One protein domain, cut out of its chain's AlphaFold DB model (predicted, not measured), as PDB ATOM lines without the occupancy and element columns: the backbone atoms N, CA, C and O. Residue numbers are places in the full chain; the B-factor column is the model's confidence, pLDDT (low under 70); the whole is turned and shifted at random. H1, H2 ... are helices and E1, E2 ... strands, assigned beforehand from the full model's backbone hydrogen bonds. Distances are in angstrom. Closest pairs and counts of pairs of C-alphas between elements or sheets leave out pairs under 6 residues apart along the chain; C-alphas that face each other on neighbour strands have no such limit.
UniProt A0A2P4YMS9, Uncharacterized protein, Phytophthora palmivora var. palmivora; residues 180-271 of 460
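Overview. This is residues 180 to 271 of the 460 residues of an uncharacterized protein of Phytophthora palmivora var. palmivora (UniProt A0A2P4YMS9). With little regular structure, this domain is a small, strongly twisted antiparallel sheet, the meander E1, E2, E3, each strand beside the one before, with H1 over one face in two layers. Unnamed residues 180 to 209 come first; residues 199 to 207 and 260 to 265 stick out. Of 92 printed residues, 31 are in named elements, class mixed; the whole is compact, radius of gyration of the C-alphas 13.2 A, spanning 39 by 28 by 21 A.

Arrangement. E1, residues 210 to 217, bends by 60 degrees at residue 214 and forms a hairpin with E2, residues 224 to 229; N 214 and O 226 are 2.8 A apart, within hydrogen-bond range. E2 forms a hairpin with E3, residues 236 to 240; N 225 and O 239 are 2.8 A apart, within range. H1, residues 249 to 260, is on the sheet at a height of 9.1 A, over E1 and only just not over E2, with 2 C-alphas there. On the local plane it runs only just slantwise to E1, at 33 degrees; the closest C-alphas, of Leu 213 and Ser 251, are 6.5 A apart. In H1 every O i to N i+4 pair is within range.

Along the chain. E1, 17.8 A long, begins at C-alpha 210 (103.492, 109.693, 121.253). E2 is 15.1 A, E3 13.6 A and H1 16.3 A, ending at C-alpha 260 (113.764, 103.209, 140.733).

Size, cuts and confidence. The C-alphas farthest apart, of Asp 205 and Gly 262, are 39.3 A apart. The printed part has no cut and its three links are short. pLDDT is under 70 at residues 201 to 208, 231 to 232 and 268 to 271.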
ATOM      1  N   LEU A 180     102.213  91.293 125.746       84.94
ATOM      2  CA  LEU A 180     102.045  92.618 126.348       84.94
ATOM      3  C   LEU A 180     100.871  92.593 127.348       84.94
ATOM      4  O   LEU A 180      99.884  91.884 127.105       84.94
ATOM      5  N   PRO A 181     100.931  93.361 128.451       86.94
ATOM      6  CA  PRO A 181      99.802  93.482 129.363       86.94
ATOM      7  C   PRO A 181      98.560  94.028 128.646       86.94
ATOM      8  O   PRO A 181      98.648  94.744 127.647       86.94
ATOM      9  N   THR A 182      97.370  93.722 129.165       86.88
ATOM     10  CA  THR A 182      96.135  94.314 128.630       86.88
ATOM     11  C   THR A 182      96.149  95.830 128.848       86.88
ATOM     12  O   THR A 182      96.449  96.302 129.947       86.88
ATOM     13  N   ALA A 183      95.815  96.600 127.810       87.56
ATOM     14  CA  ALA A 183      95.680  98.049 127.915       87.56
ATOM     15  C   ALA A 183      94.628  98.429 128.985       87.56
ATOM     16  O   ALA A 183      93.570  97.792 129.062       87.56
ATOM     17  N   PRO A 184      94.880  99.449 129.827       89.06
ATOM     18  CA  PRO A 184      93.951  99.826 130.887       89.06
ATOM     19  C   PRO A 184      92.668 100.424 130.294       89.06
ATOM     20  O   PRO A 184      92.719 101.221 129.361       89.06
ATOM     21  N   LYS A 185      91.498 100.065 130.843       88.75
ATOM     22  CA  LYS A 185      90.181 100.530 130.346       88.75
ATOM     23  C   LYS A 185      89.919 102.027 130.576       88.75
ATOM     24  O   LYS A 185      89.039 102.607 129.941       88.75
ATOM     25  N   VAL A 186      90.658 102.638 131.496       85.69
ATOM     26  CA  VAL A 186      90.597 104.058 131.863       85.69
ATOM     27  C   VAL A 186      92.012 104.586 132.082       85.69
ATOM     28  O   VAL A 186      92.916 103.818 132.409       85.69
ATOM     29  N   HIS A 187      92.199 105.892 131.931       83.38
ATOM     30  CA  HIS A 187      93.461 106.559 132.210       83.38
ATOM     31  C   HIS A 187      93.847 106.395 133.692       83.38
ATOM     32  O   HIS A 187      93.031 106.743 134.553       83.38
ATOM     33  N   PRO A 188      95.066 105.918 134.026       78.50
ATOM     34  CA  PRO A 188      95.469 105.697 135.417       78.50
ATOM     35  C   PRO A 188      95.328 106.949 136.288       78.50
ATOM     36  O   PRO A 188      94.834 106.865 137.413       78.50
ATOM     37  N   TYR A 189      95.691 108.113 135.739       74.06
ATOM     38  CA  TYR A 189      95.536 109.418 136.382       74.06
ATOM     39  C   TYR A 189      94.133 110.025 136.157       74.06
ATOM     40  O   TYR A 189      93.233 109.730 136.938       74.06
ATOM     41  N   THR A 190      93.914 110.763 135.057       71.00
ATOM     42  CA  THR A 190      92.680 111.522 134.722       71.00
ATOM     43  C   THR A 190      91.352 110.740 134.621       71.00
ATOM     44  O   THR A 190      90.319 111.338 134.338       71.00
ATOM     45  N   LYS A 191      91.340 109.411 134.807       78.94
ATOM     46  CA  LYS A 191      90.167 108.500 134.770       78.94
ATOM     47  C   LYS A 191      89.341 108.459 133.471       78.94
ATOM     48  O   LYS A 191      88.433 107.635 133.375       78.94
ATOM     49  N   HIS A 192      89.665 109.261 132.457       73.88
ATOM     50  CA  HIS A 192      89.023 109.216 131.140       73.88
ATOM     51  C   HIS A 192      89.045 107.807 130.534       73.88
ATOM     52  O   HIS A 192      90.027 107.075 130.660       73.88
ATOM     53  N   ARG A 193      87.966 107.419 129.845       81.38
ATOM     54  CA  ARG A 193      87.863 106.113 129.179       81.38
ATOM     55  C   ARG A 193      88.934 105.968 128.092       81.38
ATOM     56  O   ARG A 193      89.076 106.843 127.240       81.38
ATOM     57  N   ASN A 194      89.639 104.839 128.098       85.44
ATOM     58  CA  ASN A 194      90.505 104.442 126.993       85.44
ATOM     59  C   ASN A 194      89.642 103.888 125.848       85.44
ATOM     60  O   ASN A 194      88.750 103.068 126.081       85.44
ATOM     61  N   HIS A 195      89.909 104.346 124.628       82.88
ATOM     62  CA  HIS A 195      89.222 103.941 123.400       82.88
ATOM     63  C   HIS A 195      90.130 103.152 122.444       82.88
ATOM     64  O   HIS A 195      89.709 102.839 121.336       82.88
ATOM     65  N   TYR A 196      91.349 102.805 122.873       82.81
ATOM     66  CA  TYR A 196      92.223 101.883 122.155       82.81
ATOM     67  C   TYR A 196      91.576 100.492 122.042       82.81
ATOM     68  O   TYR A 196      91.331  99.830 123.055       82.81
ATOM     69  N   ASP A 197      91.332 100.043 120.810       77.81
ATOM     70  CA  ASP A 197      90.923  98.673 120.494       77.81
ATOM     71  C   ASP A 197      92.011  97.994 119.639       77.81
ATOM     72  O   ASP A 197      92.166  98.344 118.469       77.81
ATOM     73  N   PRO A 198      92.743  96.993 120.171       71.88
ATOM     74  CA  PRO A 198      93.770  96.264 119.422       71.88
ATOM     75  C   PRO A 198      93.207  95.351 118.314       71.88
ATOM     76  O   PRO A 198      93.972  94.617 117.688       71.88
ATOM     77  N   LYS A 199      91.883  95.330 118.098       76.25
ATOM     78  CA  LYS A 199      91.213  94.614 117.001       76.25
ATOM     79  C   LYS A 199      90.608  95.532 115.939       76.25
ATOM     80  O   LYS A 199      90.137  95.016 114.925       76.25
ATOM     81  N   ALA A 200      90.587  96.847 116.158       72.56
ATOM     82  CA  ALA A 200      90.117  97.778 115.142       72.56
ATOM     83  C   ALA A 200      91.025  97.703 113.897       72.56
ATOM     84  O   ALA A 200      92.232  97.487 114.042       72.56
ATOM     85  N   PRO A 201      90.486  97.881 112.675       64.19
ATOM     86  CA  PRO A 201      91.314  98.050 111.490       64.19
ATOM     87  C   PRO A 201      92.111  99.348 111.645       64.19
ATOM     88  O   PRO A 201      91.557 100.441 111.535       64.19
ATOM     89  N   TRP A 202      93.396  99.219 111.972       60.84
ATOM     90  CA  TRP A 202      94.274 100.368 112.133       60.84
ATOM     91  C   TRP A 202      94.713 100.891 110.766       60.84
ATOM     92  O   TRP A 202      95.050 100.117 109.870       60.84
ATOM     93  N   ASP A 203      94.714 102.210 110.630       63.12
ATOM     94  CA  ASP A 203      95.284 102.915 109.489       63.12
ATOM     95  C   ASP A 203      96.809 102.953 109.674       63.12
ATOM     96  O   ASP A 203      97.327 103.704 110.501       63.12
ATOM     97  N   TYR A 204      97.517 102.052 108.988       51.06
ATOM     98  CA  TYR A 204      98.969 101.888 109.125       51.06
ATOM     99  C   TYR A 204      99.772 102.994 108.427       51.06
ATOM    100  O   TYR A 204     100.906 103.247 108.828       51.06
ATOM    101  N   ASP A 205      99.185 103.675 107.441       55.62
ATOM    102  CA  ASP A 205      99.805 104.822 106.769       55.62
ATOM    103  C   ASP A 205      99.743 106.072 107.666       55.62
ATOM    104  O   ASP A 205     100.627 106.936 107.645       55.62
ATOM    105  N   LYS A 206      98.734 106.139 108.542       59.03
ATOM    106  CA  LYS A 206      98.598 107.173 109.566       59.03
ATOM    107  C   LYS A 206      99.555 106.967 110.741       59.03
ATOM    108  O   LYS A 206      99.218 106.373 111.769       59.03
ATOM    109  N   LYS A 207     100.733 107.584 110.632       63.97
ATOM    110  CA  LYS A 207     101.645 107.797 111.767       63.97
ATOM    111  C   LYS A 207     100.915 108.556 112.882       63.97
ATOM    112  O   LYS A 207     100.350 109.623 112.651       63.97
ATOM    113  N   VAL A 208     100.924 107.999 114.093       65.31
ATOM    114  CA  VAL A 208     100.358 108.628 115.294       65.31
ATOM    115  C   VAL A 208     101.480 108.842 116.297       65.31
ATOM    116  O   VAL A 208     102.161 107.899 116.696       65.31
ATOM    117  N   SER A 209     101.672 110.095 116.693       74.62
ATOM    118  CA  SER A 209     102.734 110.515 117.598       74.62
ATOM    119  C   SER A 209     102.478 110.101 119.048       74.62
ATOM    120  O   SER A 209     101.336 109.977 119.508       74.62
ATOM    121  N   ILE A 210     103.561 109.906 119.802       75.25
ATOM    122  CA  ILE A 210     103.492 109.693 121.253       75.25
ATOM    123  C   ILE A 210     103.215 111.034 121.939       75.25
ATOM    124  O   ILE A 210     103.937 112.001 121.722       75.25
ATOM    125  N   LYS A 211     102.193 111.083 122.804       74.81
ATOM    126  CA  LYS A 211     101.890 112.244 123.661       74.81
ATOM    127  C   LYS A 211     102.606 112.184 125.017       74.81
ATOM    128  O   LYS A 211     102.859 113.236 125.595       74.81
ATOM    129  N   ARG A 212     102.869 110.984 125.559       78.12
ATOM    130  CA  ARG A 212     103.741 110.720 126.733       78.12
ATOM    131  C   ARG A 212     103.819 109.225 127.065       78.12
ATOM    132  O   ARG A 212     103.001 108.434 126.596       78.12
ATOM    133  N   LEU A 213     104.755 108.856 127.940       85.31
ATOM    134  CA  LEU A 213     104.733 107.590 128.683       85.31
ATOM    135  C   LEU A 213     104.106 107.817 130.074       85.31
ATOM    136  O   LEU A 213     104.294 108.878 130.666       85.31
ATOM    137  N   LEU A 214     103.360 106.837 130.591       85.25
ATOM    138  CA  LEU A 214     102.584 106.947 131.841       85.25
ATOM    139  C   LEU A 214     102.990 105.951 132.937       85.25
ATOM    140  O   LEU A 214     102.723 106.188 134.113       85.25
ATOM    141  N   ASP A 215     103.557 104.806 132.557       88.69
ATOM    142  CA  ASP A 215     103.951 103.725 133.465       88.69
ATOM    143  C   ASP A 215     104.958 102.791 132.768       88.69
ATOM    144  O   ASP A 215     105.095 102.840 131.543       88.69
ATOM    145  N   CYS A 216     105.615 101.893 133.508       90.44
ATOM    146  CA  CYS A 216     106.276 100.724 132.925       90.44
ATOM    147  C   CYS A 216     106.019  99.439 133.720       90.44
ATOM    148  O   CYS A 216     105.848  99.443 134.943       90.44
ATOM    149  N   HIS A 217     105.996  98.323 132.995       88.62
ATOM    150  CA  HIS A 217     105.745  96.988 133.510       88.62
ATOM    151  C   HIS A 217     106.835  96.021 133.040       88.62
ATOM    152  O   HIS A 217     107.285  96.070 131.893       88.62
ATOM    153  N   GLY A 218     107.239  95.114 133.929       86.88
ATOM    154  CA  GLY A 218     108.299  94.140 133.675       86.88
ATOM    155  C   GLY A 218     109.718  94.647 133.971       86.88
ATOM    156  O   GLY A 218     109.975  95.832 134.214       86.88
ATOM    157  N   ASN A 219     110.652  93.699 133.975       83.12
ATOM    158  CA  ASN A 219     112.064  93.906 134.298       83.12
ATOM    159  C   ASN A 219     112.932  93.641 133.060       83.12
ATOM    160  O   ASN A 219     112.561  92.779 132.262       83.12
ATOM    161  N   PRO A 220     114.087  94.317 132.905       76.88
ATOM    162  CA  PRO A 220     114.996  94.078 131.787       76.88
ATOM    163  C   PRO A 220     115.360  92.585 131.634       76.88
ATOM    164  O   PRO A 220     115.623  91.927 132.643       76.88
ATOM    165  N   PRO A 221     115.390  92.035 130.404       73.12
ATOM    166  CA  PRO A 221     115.131  92.718 129.132       73.12
ATOM    167  C   PRO A 221     113.638  92.974 128.850       73.12
ATOM    168  O   PRO A 221     113.304  93.896 128.123       73.12
ATOM    169  N   HIS A 222     112.719  92.216 129.446       83.94
ATOM    170  CA  HIS A 222     111.282  92.283 129.155       83.94
ATOM    171  C   HIS A 222     110.558  93.423 129.895       83.94
ATOM    172  O   HIS A 222     109.659  93.176 130.703       83.94
ATOM    173  N   ARG A 223     110.932  94.675 129.605       88.88
ATOM    174  CA  ARG A 223     110.225  95.877 130.075       88.88
ATOM    175  C   ARG A 223     109.403  96.508 128.947       88.88
ATOM    176  O   ARG A 223     109.873  96.643 127.822       88.88
ATOM    177  N   CYS A 224     108.180  96.908 129.268       91.62
ATOM    178  CA  CYS A 224     107.256  97.613 128.378       91.62
ATOM    179  C   CYS A 224     106.686  98.853 129.079       91.62
ATOM    180  O   CYS A 224     106.645  98.906 130.309       91.62
ATOM    181  N   TYR A 225     106.250  99.846 128.310       91.38
ATOM    182  CA  TYR A 225     105.795 101.150 128.796       91.38
ATOM    183  C   TYR A 225     104.349 101.393 128.376       91.38
ATOM    184  O   TYR A 225     103.944 100.995 127.283       91.38
ATOM    185  N   LEU A 226     103.573 102.041 129.243       91.69
ATOM    186  CA  LEU A 226     102.215 102.475 128.932       91.69
ATOM    187  C   LEU A 226     102.294 103.797 128.164       91.69
ATOM    188  O   LEU A 226     102.566 104.843 128.750       91.69
ATOM    189  N   VAL A 227     102.068 103.735 126.857       87.81
ATOM    190  CA  VAL A 227     102.075 104.879 125.944       87.81
ATOM    191  C   VAL A 227     100.703 105.546 125.946       87.81
ATOM    192  O   VAL A 227      99.679 104.871 125.829       87.81
ATOM    193  N   GLN A 228     100.685 106.876 126.035       85.12
ATOM    194  CA  GLN A 228      99.558 107.710 125.630       85.12
ATOM    195  C   GLN A 228      99.827 108.264 124.232       85.12
ATOM    196  O   GLN A 228     100.838 108.931 124.009       85.12
ATOM    197  N   TRP A 229      98.906 108.019 123.307       83.00
ATOM    198  CA  TRP A 229      99.003 108.484 121.924       83.00
ATOM    199  C   TRP A 229      98.378 109.874 121.755       83.00
ATOM    200  O   TRP A 229      97.445 110.239 122.477       83.00
ATOM    201  N   GLN A 230      98.886 110.657 120.804       71.12
ATOM    202  CA  GLN A 230      98.326 111.958 120.451       71.12
ATOM    203  C   GLN A 230      97.066 111.778 119.590       71.12
ATOM    204  O   GLN A 230      97.055 111.022 118.622       71.12
ATOM    205  N   GLY A 231      95.988 112.481 119.941       66.81
ATOM    206  CA  GLY A 231      94.718 112.433 119.214       66.81
ATOM    207  C   GLY A 231      93.502 112.305 120.128       66.81
ATOM    208  O   GLY A 231      93.610 112.293 121.356       66.81
ATOM    209  N   ARG A 232      92.316 112.240 119.515       66.88
ATOM    210  CA  ARG A 232      91.028 112.056 120.198       66.88
ATOM    211  C   ARG A 232      90.184 111.034 119.409       66.88
ATOM    212  O   ARG A 232      90.205 111.099 118.181       66.88
ATOM    213  N   PRO A 233      89.444 110.115 120.061       73.38
ATOM    214  CA  PRO A 233      89.348 109.913 121.511       73.38
ATOM    215  C   PRO A 233      90.658 109.391 122.131       73.38
ATOM    216  O   PRO A 233      91.551 108.950 121.418       73.38
ATOM    217  N   LEU A 234      90.772 109.459 123.462       76.25
ATOM    218  CA  LEU A 234      91.964 109.026 124.203       76.25
ATOM    219  C   LEU A 234      92.312 107.555 123.922       76.25
ATOM    220  O   LEU A 234      91.466 106.678 124.120       76.25
ATOM    221  N   GLN A 235      93.573 107.290 123.575       83.50
ATOM    222  CA  GLN A 235      94.104 105.942 123.364       83.50
ATOM    223  C   GLN A 235      95.360 105.688 124.204       83.50
ATOM    224  O   GLN A 235      96.298 106.486 124.177       83.50
ATOM    225  N   LEU A 236      95.377 104.556 124.914       88.38
ATOM    226  CA  LEU A 236      96.519 104.052 125.681       88.38
ATOM    227  C   LEU A 236      96.822 102.598 125.299       88.38
ATOM    228  O   LEU A 236      95.901 101.775 125.284       88.38
ATOM    229  N   SER A 237      98.092 102.257 125.084       89.44
ATOM    230  CA  SER A 237      98.549 100.877 124.841       89.44
ATOM    231  C   SER A 237      99.904 100.602 125.503       89.44
ATOM    232  O   SER A 237     100.596 101.526 125.924       89.44
ATOM    233  N   TRP A 238     100.282  99.328 125.630       90.81
ATOM    234  CA  TRP A 238     101.623  98.942 126.082       90.81
ATOM    235  C   TRP A 238     102.540  98.724 124.872       90.81
ATOM    236  O   TRP A 238     102.115  98.100 123.903       90.81
ATOM    237  N   VAL A 239     103.783  99.205 124.944       89.06
ATOM    238  CA  VAL A 239     104.803  99.120 123.876       89.06
ATOM    239  C   VAL A 239     106.149  98.681 124.472       89.06
ATOM    240  O   VAL A 239     106.427  98.969 125.639       89.06
ATOM    241  N   TRP A 240     106.973  97.943 123.724       88.88
ATOM    242  CA  TRP A 240     108.264  97.432 124.212       88.88
ATOM    243  C   TRP A 240     109.340  98.518 124.336       88.88
ATOM    244  O   TRP A 240     109.298  99.534 123.646       88.88
ATOM    245  N   ARG A 241     110.328  98.307 125.220       88.19
ATOM    246  CA  ARG A 241     111.448  99.246 125.425       88.19
ATOM    247  C   ARG A 241     112.226  99.493 124.136       88.19
ATOM    248  O   ARG A 241     112.638 100.615 123.871       88.19
ATOM    249  N   GLU A 242     112.399  98.443 123.348       85.06
ATOM    250  CA  GLU A 242     113.170  98.416 122.107       85.06
ATOM    251  C   GLU A 242     112.520  99.251 120.989       85.06
ATOM    252  O   GLU A 242     113.221  99.731 120.110       85.06
ATOM    253  N   GLU A 243     111.202  99.472 121.044       81.94
ATOM    254  CA  GLU A 243     110.456 100.329 120.106       81.94
ATOM    255  C   GLU A 243     110.461 101.815 120.528       81.94
ATOM    256  O   GLU A 243     110.011 102.676 119.776       81.94
ATOM    257  N   LEU A 244     110.942 102.125 121.740       84.12
ATOM    258  CA  LEU A 244     110.868 103.458 122.353       84.12
ATOM    259  C   LEU A 244     112.233 104.073 122.671       84.12
ATOM    260  O   LEU A 244     112.348 105.295 122.707       84.12
ATOM    261  N   VAL A 245     113.261 103.259 122.927       81.25
ATOM    262  CA  VAL A 245     114.565 103.731 123.424       81.25
ATOM    263  C   VAL A 245     115.286 104.660 122.442       81.25
ATOM    264  O   VAL A 245     115.895 105.626 122.886       81.25
ATOM    265  N   ASP A 246     115.142 104.433 121.136       76.69
ATOM    266  CA  ASP A 246     115.770 105.255 120.090       76.69
ATOM    267  C   ASP A 246     114.902 106.460 119.659       76.69
ATOM    268  O   ASP A 246     115.343 107.276 118.854       76.69
ATOM    269  N   VAL A 247     113.670 106.581 120.178       71.06
ATOM    270  CA  VAL A 247     112.675 107.583 119.729       71.06
ATOM    271  C   VAL A 247     112.256 108.547 120.840       71.06
ATOM    272  O   VAL A 247     112.043 109.731 120.597       71.06
ATOM    273  N   VAL A 248     112.132 108.049 122.071       72.31
ATOM    274  CA  VAL A 248     111.780 108.829 123.267       72.31
ATOM    275  C   VAL A 248     112.716 108.494 124.451       72.31
ATOM    276  O   VAL A 248     112.228 108.212 125.554       72.31
ATOM    277  N   PRO A 249     114.059 108.502 124.257       76.25
ATOM    278  CA  PRO A 249     115.044 108.034 125.243       76.25
ATOM    279  C   PRO A 249     114.847 108.653 126.627       76.25
ATOM    280  O   PRO A 249     114.809 107.939 127.630       76.25
ATOM    281  N   ASP A 250     114.636 109.965 126.701       72.25
ATOM    282  CA  ASP A 250     114.520 110.671 127.977       72.25
ATOM    283  C   ASP A 250     113.201 110.386 128.696       72.25
ATOM    284  O   ASP A 250     113.179 110.309 129.922       72.25
ATOM    285  N   SER A 251     112.117 110.102 127.964       77.88
ATOM    286  CA  SER A 251     110.876 109.598 128.570       77.88
ATOM    287  C   SER A 251     111.050 108.181 129.127       77.88
ATOM    288  O   SER A 251     110.543 107.883 130.209       77.88
ATOM    289  N   VAL A 252     111.791 107.312 128.427       83.88
ATOM    290  CA  VAL A 252     112.136 105.959 128.903       83.88
ATOM    291  C   VAL A 252     112.985 106.039 130.175       83.88
ATOM    292  O   VAL A 252     112.637 105.422 131.184       83.88
ATOM    293  N   ASN A 253     114.043 106.857 130.162       82.81
ATOM    294  CA  ASN A 253     114.931 107.087 131.303       82.81
ATOM    295  C   ASN A 253     114.180 107.690 132.506       82.81
ATOM    296  O   ASN A 253     114.375 107.246 133.637       82.81
ATOM    297  N   ARG A 254     113.272 108.645 132.270       78.62
ATOM    298  CA  ARG A 254     112.438 109.304 133.294       78.62
ATOM    299  C   ARG A 254     111.462 108.333 133.969       78.62
ATOM    300  O   ARG A 254     111.339 108.351 135.192       78.62
ATOM    301  N   ILE A 255     110.820 107.438 133.210       84.94
ATOM    302  CA  ILE A 255     109.963 106.378 133.771       84.94
ATOM    303  C   ILE A 255     110.800 105.345 134.546       84.94
ATOM    304  O   ILE A 255     110.407 104.942 135.644       84.94
ATOM    305  N   ASP A 256     111.955 104.932 134.006       86.81
ATOM    306  CA  ASP A 256     112.876 104.002 134.676       86.81
ATOM    307  C   ASP A 256     113.383 104.589 136.016       86.81
ATOM    308  O   ASP A 256     113.392 103.879 137.026       86.81
ATOM    309  N   ALA A 257     113.712 105.886 136.060       84.12
ATOM    310  CA  ALA A 257     114.116 106.606 137.271       84.12
ATOM    311  C   ALA A 257     112.970 106.767 138.288       84.12
ATOM    312  O   ALA A 257     113.158 106.487 139.474       84.12
ATOM    313  N   TRP A 258     111.762 107.138 137.843       83.62
ATOM    314  CA  TRP A 258     110.582 107.205 138.715       83.62
ATOM    315  C   TRP A 258     110.282 105.843 139.360       83.62
ATOM    316  O   TRP A 258     110.092 105.780 140.576       83.62
ATOM    317  N   LYS A 259     110.350 104.730 138.613       85.19
ATOM    318  CA  LYS A 259     110.242 103.385 139.209       85.19
ATOM    319  C   LYS A 259     111.374 103.071 140.184       85.19
ATOM    320  O   LYS A 259     111.104 102.495 141.236       85.19
ATOM    321  N   ALA A 260     112.614 103.441 139.861       85.62
ATOM    322  CA  ALA A 260     113.764 103.209 140.733       85.62
ATOM    323  C   ALA A 260     113.670 103.974 142.068       85.62
ATOM    324  O   ALA A 260     114.142 103.469 143.084       85.62
ATOM    325  N   SER A 261     113.005 105.138 142.094       83.00
ATOM    326  CA  SER A 261     112.739 105.897 143.328       83.00
ATOM    327  C   SER A 261     111.803 105.182 144.315       83.00
ATOM    328  O   SER A 261     111.762 105.532 145.493       83.00
ATOM    329  N   GLY A 262     111.018 104.201 143.849       82.25
ATOM    330  CA  GLY A 262     109.998 103.531 144.655       82.25
ATOM    331  C   GLY A 262     108.785 104.403 145.012       82.25
ATOM    332  O   GLY A 262     108.000 104.007 145.880       82.25
ATOM    333  N   SER A 263     108.616 105.570 144.373       77.00
ATOM    334  CA  SER A 263     107.477 106.458 144.623       77.00
ATOM    335  C   SER A 263     106.136 105.750 144.396       77.00
ATOM    336  O   SER A 263     105.950 104.986 143.446       77.00
ATOM    337  N   LYS A 264     105.188 106.019 145.300       76.56
ATOM    338  CA  LYS A 264     103.798 105.539 145.222       76.56
ATOM    339  C   LYS A 264     102.880 106.516 144.494       76.56
ATOM    340  O   LYS A 264     101.743 106.158 144.189       76.56
ATOM    341  N   GLU A 265     103.343 107.737 144.251       72.06
ATOM    342  CA  GLU A 265     102.587 108.713 143.477       72.06
ATOM    343  C   GLU A 265     102.637 108.356 141.986       72.06
ATOM    344  O   GLU A 265     103.676 107.886 141.508       72.06
ATOM    345  N   PRO A 266     101.542 108.554 141.229       71.06
ATOM    346  CA  PRO A 266     101.574 108.383 139.780       71.06
ATOM    347  C   PRO A 266     102.586 109.363 139.181       71.06
ATOM    348  O   PRO A 266     102.644 110.502 139.626       71.06
ATOM    349  N   ILE A 267     103.314 108.986 138.123       72.19
ATOM    350  CA  ILE A 267     104.295 109.897 137.497       72.19
ATOM    351  C   ILE A 267     103.675 111.234 137.035       72.19
ATOM    352  O   ILE A 267     104.376 112.230 136.909       72.19
ATOM    353  N   MET A 268     102.349 111.281 136.858       65.06
ATOM    354  CA  MET A 268     101.606 112.518 136.611       65.06
ATOM    355  C   MET A 268     101.703 113.566 137.734       65.06
ATOM    356  O   MET A 268     101.722 114.745 137.404       65.06
ATOM    357  N   SER A 269     101.866 113.200 139.016       60.19
ATOM    358  CA  SER A 269     101.960 114.198 140.103       60.19
ATOM    359  C   SER A 269     103.184 115.113 139.979       60.19
ATOM    360  O   SER A 269     103.124 116.280 140.362       60.19
ATOM    361  N   TYR A 270     104.265 114.622 139.360       59.62
ATOM    362  CA  TYR A 270     105.438 115.427 139.012       59.62
ATOM    363  C   TYR A 270     105.119 116.505 137.960       59.62
ATOM    364  O   TYR A 270     105.765 117.548 137.951       59.62
ATOM    365  N   PHE A 271     104.123 116.282 137.098       57.94
ATOM    366  CA  PHE A 271     103.713 117.202 136.031       57.94
ATOM    367  C   PHE A 271     102.554 118.131 136.438       57.94
ATOM    368  O   PHE A 271     102.481 119.262 135.958       57.94
TER     369      PHE A 271